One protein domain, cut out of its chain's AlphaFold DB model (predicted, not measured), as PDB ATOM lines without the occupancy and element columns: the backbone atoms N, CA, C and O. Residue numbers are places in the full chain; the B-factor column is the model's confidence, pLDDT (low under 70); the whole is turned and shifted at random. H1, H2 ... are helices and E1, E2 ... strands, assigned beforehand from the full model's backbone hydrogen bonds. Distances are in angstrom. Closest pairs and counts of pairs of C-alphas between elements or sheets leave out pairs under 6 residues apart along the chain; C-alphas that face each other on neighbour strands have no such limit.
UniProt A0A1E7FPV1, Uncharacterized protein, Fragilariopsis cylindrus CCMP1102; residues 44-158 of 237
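This is residues 44 to 158 of the 237 residues of an uncharacterized protein of Fragilariopsis cylindrus CCMP1102 (UniProt A0A1E7FPV1). What is the main picture? One long helix, H3, joins two small lobes: at its first end a three-stranded sheet, E2 E1 E3, with the short helices H1 and H2, and at its last end the hairpin of E4 and E5 with the helix H4. A long loop, residues 128 to 147, runs from H4 out and back to E4. What makes it up? The 115 printed residues have four named helices and five named strands, in the order H1 E1 E2 E3 H2 H3 H4 E4 E5; both sheets are antiparallel, and the class is mixed, with 48 residues, under half, in named elements. The whole is compact, with a radius of gyration of the C-alphas of 15.1 A, and elongated, spanning 48 by 28 by 20 A.

How is the first lobe arranged? H1, residues 50 to 53, is on the sheet of E1, residues 65 to 67, E2, residues 71 to 73, and E3, residues 84 to 86, at a height over the sheet of 8.1 A. E1 and E2 are a hairpin, with N 67 and O 71 at 2.9 A; E3 is antiparallel to E1, with N 66 and O 85 at 2.8 A. How does the long helix meet it? H3, residues 99 to 117, only grazes this sheet with residues 99 to 106, and touches H1, the closest C-alphas being those of Cys 50 and Cys 103, 5.9 A apart. H2, residues 87 to 90, only just touches H3, with 3 pairs of C-alphas within 8 A, the closest being Ile 87 and Gly 99 at 6.5 A. What stands at the other end? E4, residues 148 to 150, and E5, residues 155 to 157, form a hairpin, with N 148 and O 157 at 2.8 A; the closest C-alphas of H3 and E5 are those of Cys 116 and Gly 157, 5.2 A apart. H4, residues 122 to 127, is close to H3 but not clearly touching, at a steep tilt of 38 degrees, opposite ways, with the C-alphas of Cys 116 and Cys 125 closest at 6.4 A. H4 is apart from H1. Are the helix backbones in range? In H3 and H4 every O i to N i+4 pair is within hydrogen-bond range; H1 and H2 are too short for such a pair.

Where does the first element begin? H1 begins at C-alpha 50, (57.224, -28.997, 23.218). Where does the long helix run? H3 goes from C-alpha 99 at (60.657, -36.241, 23.191) to C-alpha 117 at (36.316, -30.339, 13.665), 26.8 A. H4 measures 8.6 A. Where does the last element end? E5 ends at C-alpha 157, (36.172, -35.447, 16.673).

How far does it reach? The two C-alphas farthest apart, those of Thr 59 and Thr 123, are 48.4 A apart, and the printed part has no cut. Which links are long? Those from H1 to E1 and from H4 to E4, with 11 and 20 residues between them. Where is confidence low? Residues 56 to 62, 79 to 81, 92 to 96 and 132 to 144 have pLDDT under 70, while the mean of the printed part is 78.9.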
ATOM      1  N   CYS A  44      60.034 -27.297  33.964       80.38
ATOM      2  CA  CYS A  44      58.983 -27.501  32.987       80.38
ATOM      3  C   CYS A  44      58.323 -26.178  32.569       80.38
ATOM      4  O   CYS A  44      58.343 -25.849  31.391       80.38
ATOM      5  N   GLU A  45      57.814 -25.367  33.503       78.44
ATOM      6  CA  GLU A  45      57.090 -24.117  33.189       78.44
ATOM      7  C   GLU A  45      57.941 -23.072  32.457       78.44
ATOM      8  O   GLU A  45      57.412 -22.203  31.760       78.44
ATOM      9  N   SER A  46      59.268 -23.147  32.591       79.56
ATOM     10  CA  SER A  46      60.179 -22.259  31.865       79.56
ATOM     11  C   SER A  46      60.290 -22.589  30.369       79.56
ATOM     12  O   SER A  46      60.715 -21.739  29.580       79.56
ATOM     13  N   ASN A  47      59.865 -23.789  29.960       82.31
ATOM     14  CA  ASN A  47      59.905 -24.249  28.579       82.31
ATOM     15  C   ASN A  47      58.632 -23.856  27.824       82.31
ATOM     16  O   ASN A  47      57.531 -24.327  28.106       82.31
ATOM     17  N   THR A  48      58.789 -23.032  26.788       85.38
ATOM     18  CA  THR A  48      57.669 -22.560  25.955       85.38
ATOM     19  C   THR A  48      57.436 -23.399  24.701       85.38
ATOM     20  O   THR A  48      56.517 -23.108  23.938       85.38
ATOM     21  N   SER A  49      58.277 -24.400  24.436       89.06
ATOM     22  CA  SER A  49      58.152 -25.286  23.277       89.06
ATOM     23  C   SER A  49      58.066 -26.746  23.716       89.06
ATOM     24  O   SER A  49      58.662 -27.130  24.724       89.06
ATOM     25  N   CYS A  50      57.351 -27.566  22.939       89.69
ATOM     26  CA  CYS A  50      57.224 -28.997  23.218       89.69
ATOM     27  C   CYS A  50      58.593 -29.682  23.295       89.69
ATOM     28  O   CYS A  50      58.859 -30.452  24.215       89.69
ATOM     29  N   ARG A  51      59.495 -29.355  22.360       88.56
ATOM     30  CA  ARG A  51      60.819 -29.983  22.295       88.56
ATOM     31  C   ARG A  51      61.678 -29.633  23.498       88.56
ATOM     32  O   ARG A  51      62.386 -30.503  23.985       88.56
ATOM     33  N   ASP A  52      61.601 -28.397  23.985       87.50
ATOM     34  CA  ASP A  52      62.344 -27.989  25.181       87.50
ATOM     35  C   ASP A  52      61.744 -28.643  26.433       87.50
ATOM     36  O   ASP A  52      62.484 -29.181  27.256       87.50
ATOM     37  N   CYS A  53      60.408 -28.697  26.505       88.69
ATOM     38  CA  CYS A  53      59.647 -29.337  27.578       88.69
ATOM     39  C   CYS A  53      59.997 -30.819  27.751       88.69
ATOM     40  O   CYS A  53      60.217 -31.290  28.863       88.69
ATOM     41  N   LEU A  54      60.074 -31.545  26.635       85.88
ATOM     42  CA  LEU A  54      60.373 -32.975  26.600       85.88
ATOM     43  C   LEU A  54      61.852 -33.258  26.301       85.88
ATOM     44  O   LEU A  54      62.221 -34.399  26.012       85.88
ATOM     45  N   SER A  55      62.723 -32.246  26.366       80.94
ATOM     46  CA  SER A  55      64.155 -32.456  26.172       80.94
ATOM     47  C   SER A  55      64.712 -33.251  27.351       80.94
ATOM     48  O   SER A  55      64.558 -32.890  28.513       80.94
ATOM     49  N   SER A  56      65.399 -34.358  27.074       60.75
ATOM     50  CA  SER A  56      65.997 -35.229  28.094       60.75
ATOM     51  C   SER A  56      67.277 -34.635  28.710       60.75
ATOM     52  O   SER A  56      68.225 -35.369  28.999       60.75
ATOM     53  N   THR A  57      67.371 -33.306  28.808       54.06
ATOM     54  CA  THR A  57      68.587 -32.578  29.206       54.06
ATOM     55  C   THR A  57      68.922 -32.761  30.687       54.06
ATOM     56  O   THR A  57      70.100 -32.733  31.046       54.06
ATOM     57  N   SER A  58      67.929 -33.091  31.513       46.69
ATOM     58  CA  SER A  58      68.105 -33.471  32.914       46.69
ATOM     59  C   SER A  58      67.962 -34.990  33.048       46.69
ATOM     60  O   SER A  58      66.870 -35.541  33.027       46.69
ATOM     61  N   THR A  59      69.109 -35.673  33.075       40.91
ATOM     62  CA  THR A  59      69.337 -37.089  33.426       40.91
ATOM     63  C   THR A  59      68.102 -37.920  33.805       40.91
ATOM     64  O   THR A  59      67.681 -37.866  34.951       40.91
ATOM     65  N   ALA A  60      67.659 -38.770  32.867       47.09
ATOM     66  CA  ALA A  60      66.713 -39.881  33.035       47.09
ATOM     67  C   ALA A  60      65.367 -39.500  33.686       47.09
ATOM     68  O   ALA A  60      65.314 -39.253  34.879       47.09
ATOM     69  N   THR A  61      64.293 -39.556  32.890       54.25
ATOM     70  CA  THR A  61      62.895 -39.241  33.254       54.25
ATOM     71  C   THR A  61      62.648 -37.754  33.512       54.25
ATOM     72  O   THR A  61      62.544 -37.310  34.652       54.25
ATOM     73  N   THR A  62      62.526 -36.966  32.440       61.59
ATOM     74  CA  THR A  62      61.809 -35.690  32.528       61.59
ATOM     75  C   THR A  62      60.363 -36.006  32.904       61.59
ATOM     76  O   THR A  62      59.653 -36.646  32.135       61.59
ATOM     77  N   THR A  63      59.937 -35.575  34.093       73.88
ATOM     78  CA  THR A  63      58.546 -35.694  34.562       73.88
ATOM     79  C   THR A  63      57.608 -34.713  33.862       73.88
ATOM     80  O   THR A  63      56.391 -34.836  33.989       73.88
ATOM     81  N   CYS A  64      58.166 -33.752  33.118       84.50
ATOM     82  CA  CYS A  64      57.404 -32.720  32.442       84.50
ATOM     83  C   CYS A  64      56.425 -33.304  31.417       84.50
ATOM     84  O   CYS A  64      56.774 -34.184  30.629       84.50
ATOM     85  N   GLY A  65      55.214 -32.752  31.405       87.69
ATOM     86  CA  GLY A  65      54.186 -33.044  30.416       87.69
ATOM     87  C   GLY A  65      53.933 -31.835  29.532       87.69
ATOM     88  O   GLY A  65      53.753 -30.724  30.028       87.69
ATOM     89  N   TRP A  66      53.901 -32.031  28.222       89.56
ATOM     90  CA  TRP A  66      53.449 -31.012  27.288       89.56
ATOM     91  C   TRP A  66      51.932 -31.083  27.126       89.56
ATOM     92  O   TRP A  66      51.373 -32.167  26.997       89.56
ATOM     93  N   VAL A  67      51.264 -29.933  27.079       89.12
ATOM     94  CA  VAL A  67      49.848 -29.837  26.727       89.12
ATOM     95  C   VAL A  67      49.648 -28.800  25.637       89.12
ATOM     96  O   VAL A  67      50.040 -27.636  25.762       89.12
ATOM     97  N   ASN A  68      48.957 -29.206  24.576       86.06
ATOM     98  CA  ASN A  68      48.615 -28.316  23.476       86.06
ATOM     99  C   ASN A  68      47.761 -27.138  23.981       86.06
ATOM    100  O   ASN A  68      46.712 -27.321  24.590       86.06
ATOM    101  N   GLY A  69      48.243 -25.912  23.756       83.44
ATOM    102  CA  GLY A  69      47.584 -24.673  24.186       83.44
ATOM    103  C   GLY A  69      47.873 -24.223  25.626       83.44
ATOM    104  O   GLY A  69      47.687 -23.043  25.913       83.44
ATOM    105  N   MET A  70      48.369 -25.102  26.508       85.06
ATOM    106  CA  MET A  70      48.752 -24.743  27.889       85.06
ATOM    107  C   MET A  70      50.264 -24.721  28.122       85.06
ATOM    108  O   MET A  70      50.727 -24.039  29.032       85.06
ATOM    109  N   GLY A  71      51.037 -25.388  27.268       87.69
ATOM    110  CA  GLY A  71      52.488 -25.429  27.367       87.69
ATOM    111  C   GLY A  71      52.975 -26.563  28.261       87.69
ATOM    112  O   GLY A  71      52.339 -27.611  28.362       87.69
ATOM    113  N   CYS A  72      54.142 -26.370  28.863       89.50
ATOM    114  CA  CYS A  72      54.822 -27.393  29.639       89.50
ATOM    115  C   CYS A  72      54.419 -27.353  31.119       89.50
ATOM    116  O   CYS A  72      54.384 -26.289  31.733       89.50
ATOM    117  N   LEU A  73      54.139 -28.520  31.693       87.25
ATOM    118  CA  LEU A  73      53.660 -28.720  33.061       87.25
ATOM    119  C   LEU A  73      54.567 -29.698  33.811       87.25
ATOM    120  O   LEU A  73      55.282 -30.473  33.184       87.25
ATOM    121  N   GLU A  74      54.490 -29.720  35.147       83.56
ATOM    122  CA  GLU A  74      55.277 -30.652  35.984       83.56
ATOM    123  C   GLU A  74      54.977 -32.121  35.722       83.56
ATOM    124  O   GLU A  74      55.840 -32.961  35.958       83.56
ATOM    125  N   SER A  75      53.738 -32.427  35.331       80.56
ATOM    126  CA  SER A  75      53.257 -33.784  35.097       80.56
ATOM    127  C   SER A  75      51.891 -33.775  34.411       80.56
ATOM    128  O   SER A  75      51.035 -32.941  34.722       80.56
ATOM    129  N   CYS A  76      51.644 -34.778  33.568       81.75
ATOM    130  CA  CYS A  76      50.326 -35.046  32.994       81.75
ATOM    131  C   CYS A  76      49.291 -35.578  33.995       81.75
ATOM    132  O   CYS A  76      48.104 -35.587  33.699       81.75
ATOM    133  N   ASN A  77      49.696 -35.954  35.213       78.25
ATOM    134  CA  ASN A  77      48.768 -36.440  36.243       78.25
ATOM    135  C   ASN A  77      47.791 -35.369  36.756       78.25
ATOM    136  O   ASN A  77      46.816 -35.692  37.433       78.25
ATOM    137  N   ILE A  78      48.067 -34.095  36.479       70.62
ATOM    138  CA  ILE A  78      47.259 -32.969  36.954       70.62
ATOM    139  C   ILE A  78      46.044 -32.742  36.039       70.62
ATOM    140  O   ILE A  78      45.058 -32.153  36.481       70.62
ATOM    141  N   ILE A  79      46.078 -33.224  34.789       68.38
ATOM    142  CA  ILE A  79      45.037 -32.940  33.797       68.38
ATOM    143  C   ILE A  79      44.632 -34.211  33.052       68.38
ATOM    144  O   ILE A  79      45.447 -34.834  32.383       68.38
ATOM    145  N   ALA A  80      43.353 -34.578  33.155       62.38
ATOM    146  CA  ALA A  80      42.792 -35.766  32.507       62.38
ATOM    147  C   ALA A  80      41.930 -35.448  31.272       62.38
ATOM    148  O   ALA A  80      41.663 -36.338  30.471       62.38
ATOM    149  N   ASP A  81      41.486 -34.196  31.121       67.19
ATOM    150  CA  ASP A  81      40.488 -33.813  30.108       67.19
ATOM    151  C   ASP A  81      41.103 -33.310  28.793       67.19
ATOM    152  O   ASP A  81      40.389 -33.069  27.823       67.19
ATOM    153  N   VAL A  82      42.421 -33.118  28.760       74.44
ATOM    154  CA  VAL A  82      43.160 -32.621  27.594       74.44
ATOM    155  C   VAL A  82      44.306 -33.571  27.279       74.44
ATOM    156  O   VAL A  82      44.904 -34.146  28.191       74.44
ATOM    157  N   GLY A  83      44.636 -33.700  25.994       79.88
ATOM    158  CA  GLY A  83      45.796 -34.469  25.559       79.88
ATOM    159  C   GLY A  83      47.066 -33.939  26.220       79.88
ATOM    160  O   GLY A  83      47.442 -32.780  26.015       79.88
ATOM    161  N   CYS A  84      47.699 -34.788  27.027       86.88
ATOM    162  CA  CYS A  84      48.951 -34.489  27.697       86.88
ATOM    163  C   CYS A  84      50.018 -35.506  27.298       86.88
ATOM    164  O   CYS A  84      49.765 -36.711  27.247       86.88
ATOM    165  N   TYR A  85      51.203 -34.990  26.995       85.62
ATOM    166  CA  TYR A  85      52.280 -35.715  26.348       85.62
ATOM    167  C   TYR A  85      53.510 -35.703  27.242       85.62
ATOM    168  O   TYR A  85      54.182 -34.682  27.355       85.62
ATOM    169  N   ASP A  86      53.813 -36.831  27.869       85.19
ATOM    170  CA  ASP A  86      55.007 -37.011  28.691       85.19
ATOM    171  C   ASP A  86      55.766 -38.276  28.274       85.19
ATOM    172  O   ASP A  86      55.215 -39.200  27.672       85.19
ATOM    173  N   ILE A  87      57.064 -38.312  28.569       80.25
ATOM    174  CA  ILE A  87      57.922 -39.426  28.157       80.25
ATOM    175  C   ILE A  87      57.526 -40.725  28.864       80.25
ATOM    176  O   ILE A  87      57.606 -41.791  28.259       80.25
ATOM    177  N   GLU A  88      57.105 -40.665  30.125       77.75
ATOM    178  CA  GLU A  88      56.831 -41.850  30.944       77.75
ATOM    179  C   GLU A  88      55.623 -42.641  30.427       77.75
ATOM    180  O   GLU A  88      55.649 -43.872  30.389       77.75
ATOM    181  N   ASN A  89      54.589 -41.938  29.976       74.06
ATOM    182  CA  ASN A  89      53.338 -42.504  29.499       74.06
ATOM    183  C   ASN A  89      53.469 -43.089  28.084       74.06
ATOM    184  O   ASN A  89      52.834 -44.091  27.748       74.06
ATOM    185  N   PHE A  90      54.338 -42.499  27.260       72.62
ATOM    186  CA  PHE A  90      54.614 -42.975  25.903       72.62
ATOM    187  C   PHE A  90      55.670 -44.093  25.867       72.62
ATOM    188  O   PHE A  90      55.569 -44.994  25.032       72.62
ATOM    189  N   ASN A  91      56.627 -44.104  26.802       71.88
ATOM    190  CA  ASN A  91      57.732 -45.070  26.848       71.88
ATOM    191  C   ASN A  91      57.477 -46.268  27.767       71.88
ATOM    192  O   ASN A  91      58.390 -46.756  28.439       71.88
ATOM    193  N   GLY A  92      56.242 -46.774  27.780       61.81
ATOM    194  CA  GLY A  92      55.925 -48.049  28.418       61.81
ATOM    195  C   GLY A  92      56.754 -49.227  27.866       61.81
ATOM    196  O   GLY A  92      57.637 -49.082  27.024       61.81
ATOM    197  N   ASN A  93      56.448 -50.447  28.314       53.03
ATOM    198  CA  ASN A  93      57.246 -51.656  28.038       53.03
ATOM    199  C   ASN A  93      57.487 -52.021  26.546       53.03
ATOM    200  O   ASN A  93      58.260 -52.943  26.298       53.03
ATOM    201  N   ASP A  94      56.857 -51.349  25.574       54.91
ATOM    202  CA  ASP A  94      56.811 -51.759  24.157       54.91
ATOM    203  C   ASP A  94      57.515 -50.810  23.164       54.91
ATOM    204  O   ASP A  94      57.480 -51.048  21.956       54.91
ATOM    205  N   GLY A  95      58.211 -49.767  23.622       58.50
ATOM    206  CA  GLY A  95      59.020 -48.932  22.729       58.50
ATOM    207  C   GLY A  95      59.452 -47.616  23.360       58.50
ATOM    208  O   GLY A  95      58.691 -46.999  24.091       58.50
ATOM    209  N   LEU A  96      60.683 -47.188  23.073       67.56
ATOM    210  CA  LEU A  96      61.206 -45.894  23.514       67.56
ATOM    211  C   LEU A  96      60.950 -44.856  22.415       67.56
ATOM    212  O   LEU A  96      61.653 -44.847  21.406       67.56
ATOM    213  N   MET A  97      59.951 -44.002  22.609       75.62
ATOM    214  CA  MET A  97      59.770 -42.755  21.873       75.62
ATOM    215  C   MET A  97      60.655 -41.661  22.480       75.62
ATOM    216  O   MET A  97      60.824 -41.543  23.695       75.62
ATOM    217  N   THR A  98      61.271 -40.852  21.632       82.94
ATOM    218  CA  THR A  98      61.996 -39.663  22.082       82.94
ATOM    219  C   THR A  98      61.022 -38.508  22.328       82.94
ATOM    220  O   THR A  98      59.897 -38.525  21.829       82.94
ATOM    221  N   GLY A  99      61.452 -37.468  23.054       81.94
ATOM    222  CA  GLY A  99      60.657 -36.241  23.191       81.94
ATOM    223  C   GLY A  99      60.262 -35.639  21.836       81.94
ATOM    224  O   GLY A  99      59.154 -35.139  21.686       81.94
ATOM    225  N   ASP A 100      61.115 -35.781  20.817       85.06
ATOM    226  CA  ASP A 100      60.818 -35.352  19.444       85.06
ATOM    227  C   ASP A 100      59.693 -36.166  18.795       85.06
ATOM    228  O   ASP A 100      58.804 -35.601  18.150       85.06
ATOM    229  N   ASP A 101      59.707 -37.488  18.980       85.00
ATOM    230  CA  ASP A 101      58.654 -38.365  18.465       85.00
ATOM    231  C   ASP A 101      57.314 -38.045  19.140       85.00
ATOM    232  O   ASP A 101      56.279 -37.981  18.480       85.00
ATOM    233  N   ILE A 102      57.341 -37.782  20.448       84.50
ATOM    234  CA  ILE A 102      56.157 -37.413  21.230       84.50
ATOM    235  C   ILE A 102      55.615 -36.050  20.787       84.50
ATOM    236  O   ILE A 102      54.414 -35.914  20.569       84.50
ATOM    237  N   CYS A 103      56.478 -35.055  20.569       88.69
ATOM    238  CA  CYS A 103      56.048 -33.766  20.025       88.69
ATOM    239  C   CYS A 103      55.439 -33.898  18.629       88.69
ATOM    240  O   CYS A 103      54.458 -33.227  18.322       88.69
ATOM    241  N   THR A 104      55.963 -34.806  17.805       87.25
ATOM    242  CA  THR A 104      55.369 -35.108  16.498       87.25
ATOM    243  C   THR A 104      53.962 -35.694  16.653       87.25
ATOM    244  O   THR A 104      53.069 -35.356  15.879       87.25
ATOM    245  N   VAL A 105      53.723 -36.548  17.654       84.88
ATOM    246  CA  VAL A 105      52.362 -37.019  17.970       84.88
ATOM    247  C   VAL A 105      51.474 -35.851  18.396       84.88
ATOM    248  O   VAL A 105      50.399 -35.692  17.829       84.88
ATOM    249  N   ALA A 106      51.946 -34.992  19.301       86.69
ATOM    250  CA  ALA A 106      51.179 -33.845  19.784       86.69
ATOM    251  C   ALA A 106      50.769 -32.874  18.665       86.69
ATOM    252  O   ALA A 106      49.643 -32.376  18.661       86.69
ATOM    253  N   GLU A 107      51.657 -32.619  17.701       88.19
ATOM    254  CA  GLU A 107      51.364 -31.798  16.521       88.19
ATOM    255  C   GLU A 107      50.345 -32.471  15.591       88.19
ATOM    256  O   GLU A 107      49.433 -31.812  15.085       88.19
ATOM    257  N   ASN A 108      50.464 -33.787  15.390       87.44
ATOM    258  CA  ASN A 108      49.491 -34.543  14.603       87.44
ATOM    259  C   ASN A 108      48.113 -34.570  15.275       87.44
ATOM    260  O   ASN A 108      47.115 -34.495  14.565       87.44
ATOM    261  N   ASP A 109      48.041 -34.618  16.606       86.31
ATOM    262  CA  ASP A 109      46.779 -34.586  17.357       86.31
ATOM    263  C   ASP A 109      46.046 -33.255  17.171       86.31
ATOM    264  O   ASP A 109      44.840 -33.255  16.919       86.31
ATOM    265  N   ILE A 110      46.771 -32.127  17.171       87.88
ATOM    266  CA  ILE A 110      46.197 -30.815  16.820       87.88
ATOM    267  C   ILE A 110      45.660 -30.843  15.391       87.88
ATOM    268  O   ILE A 110      44.499 -30.512  15.159       87.88
ATOM    269  N   ALA A 111      46.488 -31.253  14.429       90.56
ATOM    270  CA  ALA A 111      46.107 -31.238  13.022       90.56
ATOM    271  C   ALA A 111      44.926 -32.183  12.730       90.56
ATOM    272  O   ALA A 111      44.058 -31.865  11.919       90.56
ATOM    273  N   ASN A 112      44.867 -33.326  13.416       89.38
ATOM    274  CA  ASN A 112      43.749 -34.260  13.373       89.38
ATOM    275  C   ASN A 112      42.482 -33.646  13.978       89.38
ATOM    276  O   ASN A 112      41.422 -33.768  13.367       89.38
ATOM    277  N   SER A 113      42.578 -32.977  15.135       89.50
ATOM    278  CA  SER A 113      41.439 -32.279  15.747       89.50
ATOM    279  C   SER A 113      40.885 -31.227  14.795       89.50
ATOM    280  O   SER A 113      39.711 -31.282  14.455       89.50
ATOM    281  N   GLU A 114      41.733 -30.345  14.262       92.06
ATOM    282  CA  GLU A 114      41.314 -29.303  13.316       92.06
ATOM    283  C   GLU A 114      40.694 -29.888  12.037       92.06
ATOM    284  O   GLU A 114      39.703 -29.368  11.514       92.06
ATOM    285  N   LEU A 115      41.257 -30.989  11.527       93.19
ATOM    286  CA  LEU A 115      40.734 -31.681  10.355       93.19
ATOM    287  C   LEU A 115      39.337 -32.253  10.619       93.19
ATOM    288  O   LEU A 115      38.443 -32.063   9.789       93.19
ATOM    289  N   CYS A 116      39.143 -32.931  11.750       92.94
ATOM    290  CA  CYS A 116      37.861 -33.524  12.112       92.94
ATOM    291  C   CYS A 116      36.826 -32.453  12.472       92.94
ATOM    292  O   CYS A 116      35.729 -32.486  11.926       92.94
ATOM    293  N   ASP A 117      37.196 -31.444  13.261       92.94
ATOM    294  CA  ASP A 117      36.316 -30.339  13.665       92.94
ATOM    295  C   ASP A 117      35.803 -29.532  12.459       92.94
ATOM    296  O   ASP A 117      34.730 -28.928  12.507       92.94
ATOM    297  N   SER A 118      36.541 -29.529  11.341       93.94
ATOM    298  CA  SER A 118      36.097 -28.893  10.094       93.94
ATOM    299  C   SER A 118      34.971 -29.646   9.367       93.94
ATOM    300  O   SER A 118      34.350 -29.089   8.455       93.94
ATOM    301  N   GLN A 119      34.689 -30.897   9.751       94.88
ATOM    302  CA  GLN A 119      33.625 -31.715   9.172       94.88
ATOM    303  C   GLN A 119      32.303 -31.472   9.904       94.88
ATOM    304  O   GLN A 119      32.173 -31.719  11.099       94.88
ATOM    305  N   ILE A 120      31.294 -31.025   9.159       92.50
ATOM    306  CA  ILE A 120      29.972 -30.676   9.704       92.50
ATOM    307  C   ILE A 120      28.918 -31.774   9.519       92.50
ATOM    308  O   ILE A 120      27.819 -31.661  10.052       92.50
ATOM    309  N   ASP A 121      29.229 -32.797   8.726       92.75
ATOM    310  CA  ASP A 121      28.316 -33.882   8.383       92.75
ATOM    311  C   ASP A 121      28.888 -35.218   8.852       92.75
ATOM    312  O   ASP A 121      30.095 -35.458   8.772       92.75
ATOM    313  N   CYS A 122      28.005 -36.109   9.308       93.38
ATOM    314  CA  CYS A 122      28.402 -37.429   9.773       93.38
ATOM    315  C   CYS A 122      29.165 -38.209   8.697       93.38
ATOM    316  O   CYS A 122      30.205 -38.797   8.988       93.38
ATOM    317  N   THR A 123      28.681 -38.201   7.452       93.56
ATOM    318  CA  THR A 123      29.255 -38.998   6.361       93.56
ATOM    319  C   THR A 123      30.657 -38.510   6.048       93.56
ATOM    320  O   THR A 123      31.594 -39.306   6.001       93.56
ATOM    321  N   THR A 124      30.830 -37.193   5.902       94.19
ATOM    322  CA  THR A 124      32.154 -36.625   5.621       94.19
ATOM    323  C   THR A 124      33.097 -36.811   6.804       94.19
ATOM    324  O   THR A 124      34.275 -37.091   6.594       94.19
ATOM    325  N   CYS A 125      32.592 -36.748   8.039       94.62
ATOM    326  CA  CYS A 125      33.359 -37.043   9.243       94.62
ATOM    327  C   CYS A 125      33.935 -38.467   9.216       94.62
ATOM    328  O   CYS A 125      35.151 -38.638   9.197       94.62
ATOM    329  N   ILE A 126      33.090 -39.498   9.132       92.94
ATOM    330  CA  ILE A 126      33.540 -40.900   9.212       92.94
ATOM    331  C   ILE A 126      34.308 -41.372   7.968       92.94
ATOM    332  O   ILE A 126      34.904 -42.452   7.969       92.94
ATOM    333  N   GLU A 127      34.272 -40.611   6.874       92.00
ATOM    334  CA  GLU A 127      35.099 -40.844   5.689       92.00
ATOM    335  C   GLU A 127      36.455 -40.134   5.768       92.00
ATOM    336  O   GLU A 127      37.418 -40.582   5.135       92.00
ATOM    337  N   THR A 128      36.561 -39.083   6.583       93.06
ATOM    338  CA  THR A 128      37.799 -38.331   6.774       93.06
ATOM    339  C   THR A 128      38.812 -39.177   7.529       93.06
ATOM    340  O   THR A 128      38.572 -39.654   8.638       93.06
ATOM    341  N   SER A 129      39.963 -39.389   6.895       90.69
ATOM    342  CA  SER A 129      41.073 -40.136   7.480       90.69
ATOM    343  C   SER A 129      41.970 -39.204   8.287       90.69
ATOM    344  O   SER A 129      42.257 -38.093   7.843       90.69
ATOM    345  N   LEU A 130      42.433 -39.675   9.442       86.75
ATOM    346  CA  LEU A 130      43.428 -38.977  10.248       86.75
ATOM    347  C   LEU A 130      44.781 -38.967   9.522       86.75
ATOM    348  O   LEU A 130      45.107 -39.894   8.777       86.75
ATOM    349  N   LEU A 131      45.574 -37.923   9.752       76.44
ATOM    350  CA  LEU A 131      46.892 -37.737   9.138       76.44
ATOM    351  C   LEU A 131      47.889 -38.796   9.617       76.44
ATOM    352  O   LEU A 131      48.688 -39.309   8.834       76.44
ATOM    353  N   VAL A 132      47.801 -39.152  10.896       69.25
ATOM    354  CA  VAL A 132      48.534 -40.242  11.541       69.25
ATOM    355  C   VAL A 132      47.601 -40.879  12.564       69.25
ATOM    356  O   VAL A 132      46.793 -40.190  13.183       69.25
ATOM    357  N   ALA A 133      47.690 -42.200  12.722       61.16
ATOM    358  CA  ALA A 133      46.958 -42.915  13.753       61.16
ATOM    359  C   ALA A 133      47.619 -42.613  15.103       61.16
ATOM    360  O   ALA A 133      48.637 -43.210  15.456       61.16
ATOM    361  N   SER A 134      47.078 -41.637  15.811       55.84
ATOM    362  CA  SER A 134      47.565 -41.197  17.102       55.84
ATOM    363  C   SER A 134      46.580 -41.603  18.191       55.84
ATOM    364  O   SER A 134      45.363 -41.637  18.005       55.84
ATOM    365  N   SER A 135      47.123 -42.025  19.320       54.97
ATOM    366  CA  SER A 135      46.349 -42.193  20.536       54.97
ATOM    367  C   SER A 135      47.239 -41.760  21.676       54.97
ATOM    368  O   SER A 135      48.200 -42.463  21.990       54.97
ATOM    369  N   SER A 136      46.903 -40.626  22.293       55.38
ATOM    370  CA  SER A 136      47.696 -39.985  23.346       55.38
ATOM    371  C   SER A 136      47.891 -40.852  24.606       55.38
ATOM    372  O   SER A 136      48.608 -40.455  25.515       55.38
ATOM    373  N   TRP A 137      47.304 -42.058  24.661       51.41
ATOM    374  CA  TRP A 137      47.408 -42.992  25.791       51.41
ATOM    375  C   TRP A 137      47.790 -44.440  25.469       51.41
ATOM    376  O   TRP A 137      47.778 -45.284  26.369       51.41
ATOM    377  N   LYS A 138      48.135 -44.792  24.222       48.06
ATOM    378  CA  LYS A 138      48.623 -46.155  23.944       48.06
ATOM    379  C   LYS A 138      49.337 -46.269  22.598       48.06
ATOM    380  O   LYS A 138      48.826 -45.737  21.616       48.06
ATOM    381  N   PRO A 139      50.434 -47.037  22.482       45.78
ATOM    382  CA  PRO A 139      51.000 -47.351  21.179       45.78
ATOM    383  C   PRO A 139      50.034 -48.226  20.359       45.78
ATOM    384  O   PRO A 139      49.637 -49.309  20.787       45.78
ATOM    385  N   ILE A 140      49.628 -47.697  19.197       47.88
ATOM    386  CA  ILE A 140      49.376 -48.324  17.876       47.88
ATOM    387  C   ILE A 140      48.760 -49.744  17.840       47.88
ATOM    388  O   ILE A 140      49.019 -50.516  16.922       47.88
ATOM    389  N   ALA A 141      47.926 -50.137  18.801       39.41
ATOM    390  CA  ALA A 141      47.237 -51.434  18.738       39.41
ATOM    391  C   ALA A 141      45.797 -51.326  18.202       39.41
ATOM    392  O   ALA A 141      45.246 -52.320  17.736       39.41
ATOM    393  N   ALA A 142      45.183 -50.137  18.243       44.88
ATOM    394  CA  ALA A 142      43.818 -49.916  17.748       44.88
ATOM    395  C   ALA A 142      43.519 -48.435  17.444       44.88
ATOM    396  O   ALA A 142      42.396 -47.975  17.646       44.88
ATOM    397  N   ALA A 143      44.521 -47.664  17.010       55.53
ATOM    398  CA  ALA A 143      44.290 -46.272  16.647       55.53
ATOM    399  C   ALA A 143      43.300 -46.225  15.470       55.53
ATOM    400  O   ALA A 143      43.518 -46.826  14.414       55.53
ATOM    401  N   THR A 144      42.155 -45.581  15.693       63.53
ATOM    402  CA  THR A 144      41.151 -45.362  14.653       63.53
ATOM    403  C   THR A 144      41.791 -44.465  13.602       63.53
ATOM    404  O   THR A 144      42.289 -43.402  13.933       63.53
ATOM    405  N   THR A 145      41.818 -44.879  12.338       79.69
ATOM    406  CA  THR A 145      42.455 -44.096  11.262       79.69
ATOM    407  C   THR A 145      41.529 -43.038  10.671       79.69
ATOM    408  O   THR A 145      41.849 -42.449   9.641       79.69
ATOM    409  N   LYS A 146      40.363 -42.820  11.282       88.56
ATOM    410  CA  LYS A 146      39.311 -41.932  10.796       88.56
ATOM    411  C   LYS A 146      38.735 -41.096  11.929       88.56
ATOM    412  O   LYS A 146      38.778 -41.532  13.081       88.56
ATOM    413  N   CYS A 147      38.169 -39.945  11.579       91.62
ATOM    414  CA  CYS A 147      37.393 -39.147  12.517       91.62
ATOM    415  C   CYS A 147      36.142 -39.905  12.990       91.62
ATOM    416  O   CYS A 147      35.674 -40.857  12.359       91.62
ATOM    417  N   LYS A 148      35.611 -39.465  14.126       90.75
ATOM    418  CA  LYS A 148      34.495 -40.068  14.850       90.75
ATOM    419  C   LYS A 148      33.350 -39.080  14.919       90.75
ATOM    420  O   LYS A 148      33.548 -37.924  15.291       90.75
ATOM    421  N   TRP A 149      32.154 -39.545  14.587       94.19
ATOM    422  CA  TRP A 149      30.961 -38.718  14.682       94.19
ATOM    423  C   TRP A 149      30.313 -38.862  16.056       94.19
ATOM    424  O   TRP A 149      30.078 -39.972  16.519       94.19
ATOM    425  N   PHE A 150      29.993 -37.750  16.704       92.62
ATOM    426  CA  PHE A 150      29.282 -37.728  17.977       92.62
ATOM    427  C   PHE A 150      27.877 -37.178  17.751       92.62
ATOM    428  O   PHE A 150      27.648 -35.968  17.809       92.62
ATOM    429  N   SER A 151      26.942 -38.087  17.480       90.69
ATOM    430  CA  SER A 151      25.538 -37.795  17.168       90.69
ATOM    431  C   SER A 151      24.836 -36.989  18.267       90.69
ATOM    432  O   SER A 151      24.124 -36.036  17.956       90.69
ATOM    433  N   ASP A 152      25.130 -37.273  19.540       88.50
ATOM    434  CA  ASP A 152      24.551 -36.579  20.701       88.50
ATOM    435  C   ASP A 152      24.776 -35.058  20.691       88.50
ATOM    436  O   ASP A 152      23.944 -34.290  21.176       88.50
ATOM    437  N   MET A 153      25.909 -34.611  20.143       88.19
ATOM    438  CA  MET A 153      26.302 -33.198  20.105       88.19
ATOM    439  C   MET A 153      26.480 -32.657  18.680       88.19
ATOM    440  O   MET A 153      26.816 -31.487  18.516       88.19
ATOM    441  N   ASN A 154      26.218 -33.480  17.657       91.00
ATOM    442  CA  ASN A 154      26.391 -33.164  16.237       91.00
ATOM    443  C   ASN A 154      27.768 -32.562  15.903       91.00
ATOM    444  O   ASN A 154      27.852 -31.545  15.214       91.00
ATOM    445  N   PHE A 155      28.843 -33.173  16.402       93.06
ATOM    446  CA  PHE A 155      30.209 -32.756  16.075       93.06
ATOM    447  C   PHE A 155      31.075 -33.944  15.654       93.06
ATOM    448  O   PHE A 155      30.790 -35.102  15.973       93.06
ATOM    449  N   CYS A 156      32.146 -33.635  14.933       93.94
ATOM    450  CA  CYS A 156      33.132 -34.596  14.476       93.94
ATOM    451  C   CYS A 156      34.430 -34.419  15.265       93.94
ATOM    452  O   CYS A 156      34.965 -33.320  15.299       93.94
ATOM    453  N   GLY A 157      34.940 -35.483  15.883       90.88
ATOM    454  CA  GLY A 157      36.172 -35.447  16.673       90.88
ATOM    455  C   GLY A 157      37.218 -36.439  16.172       90.88
ATOM    456  O   GLY A 157      36.892 -37.443  15.539       90.88
ATOM    457  N   SER A 158      38.489 -36.176  16.459       88.31
ATOM    458  CA  SER A 158      39.598 -37.095  16.160       88.31
ATOM    459  C   SER A 158      39.745 -38.211  17.201       88.31
ATOM    460  O   SER A 158      40.167 -39.321  16.872       88.31
TER     461      SER A 158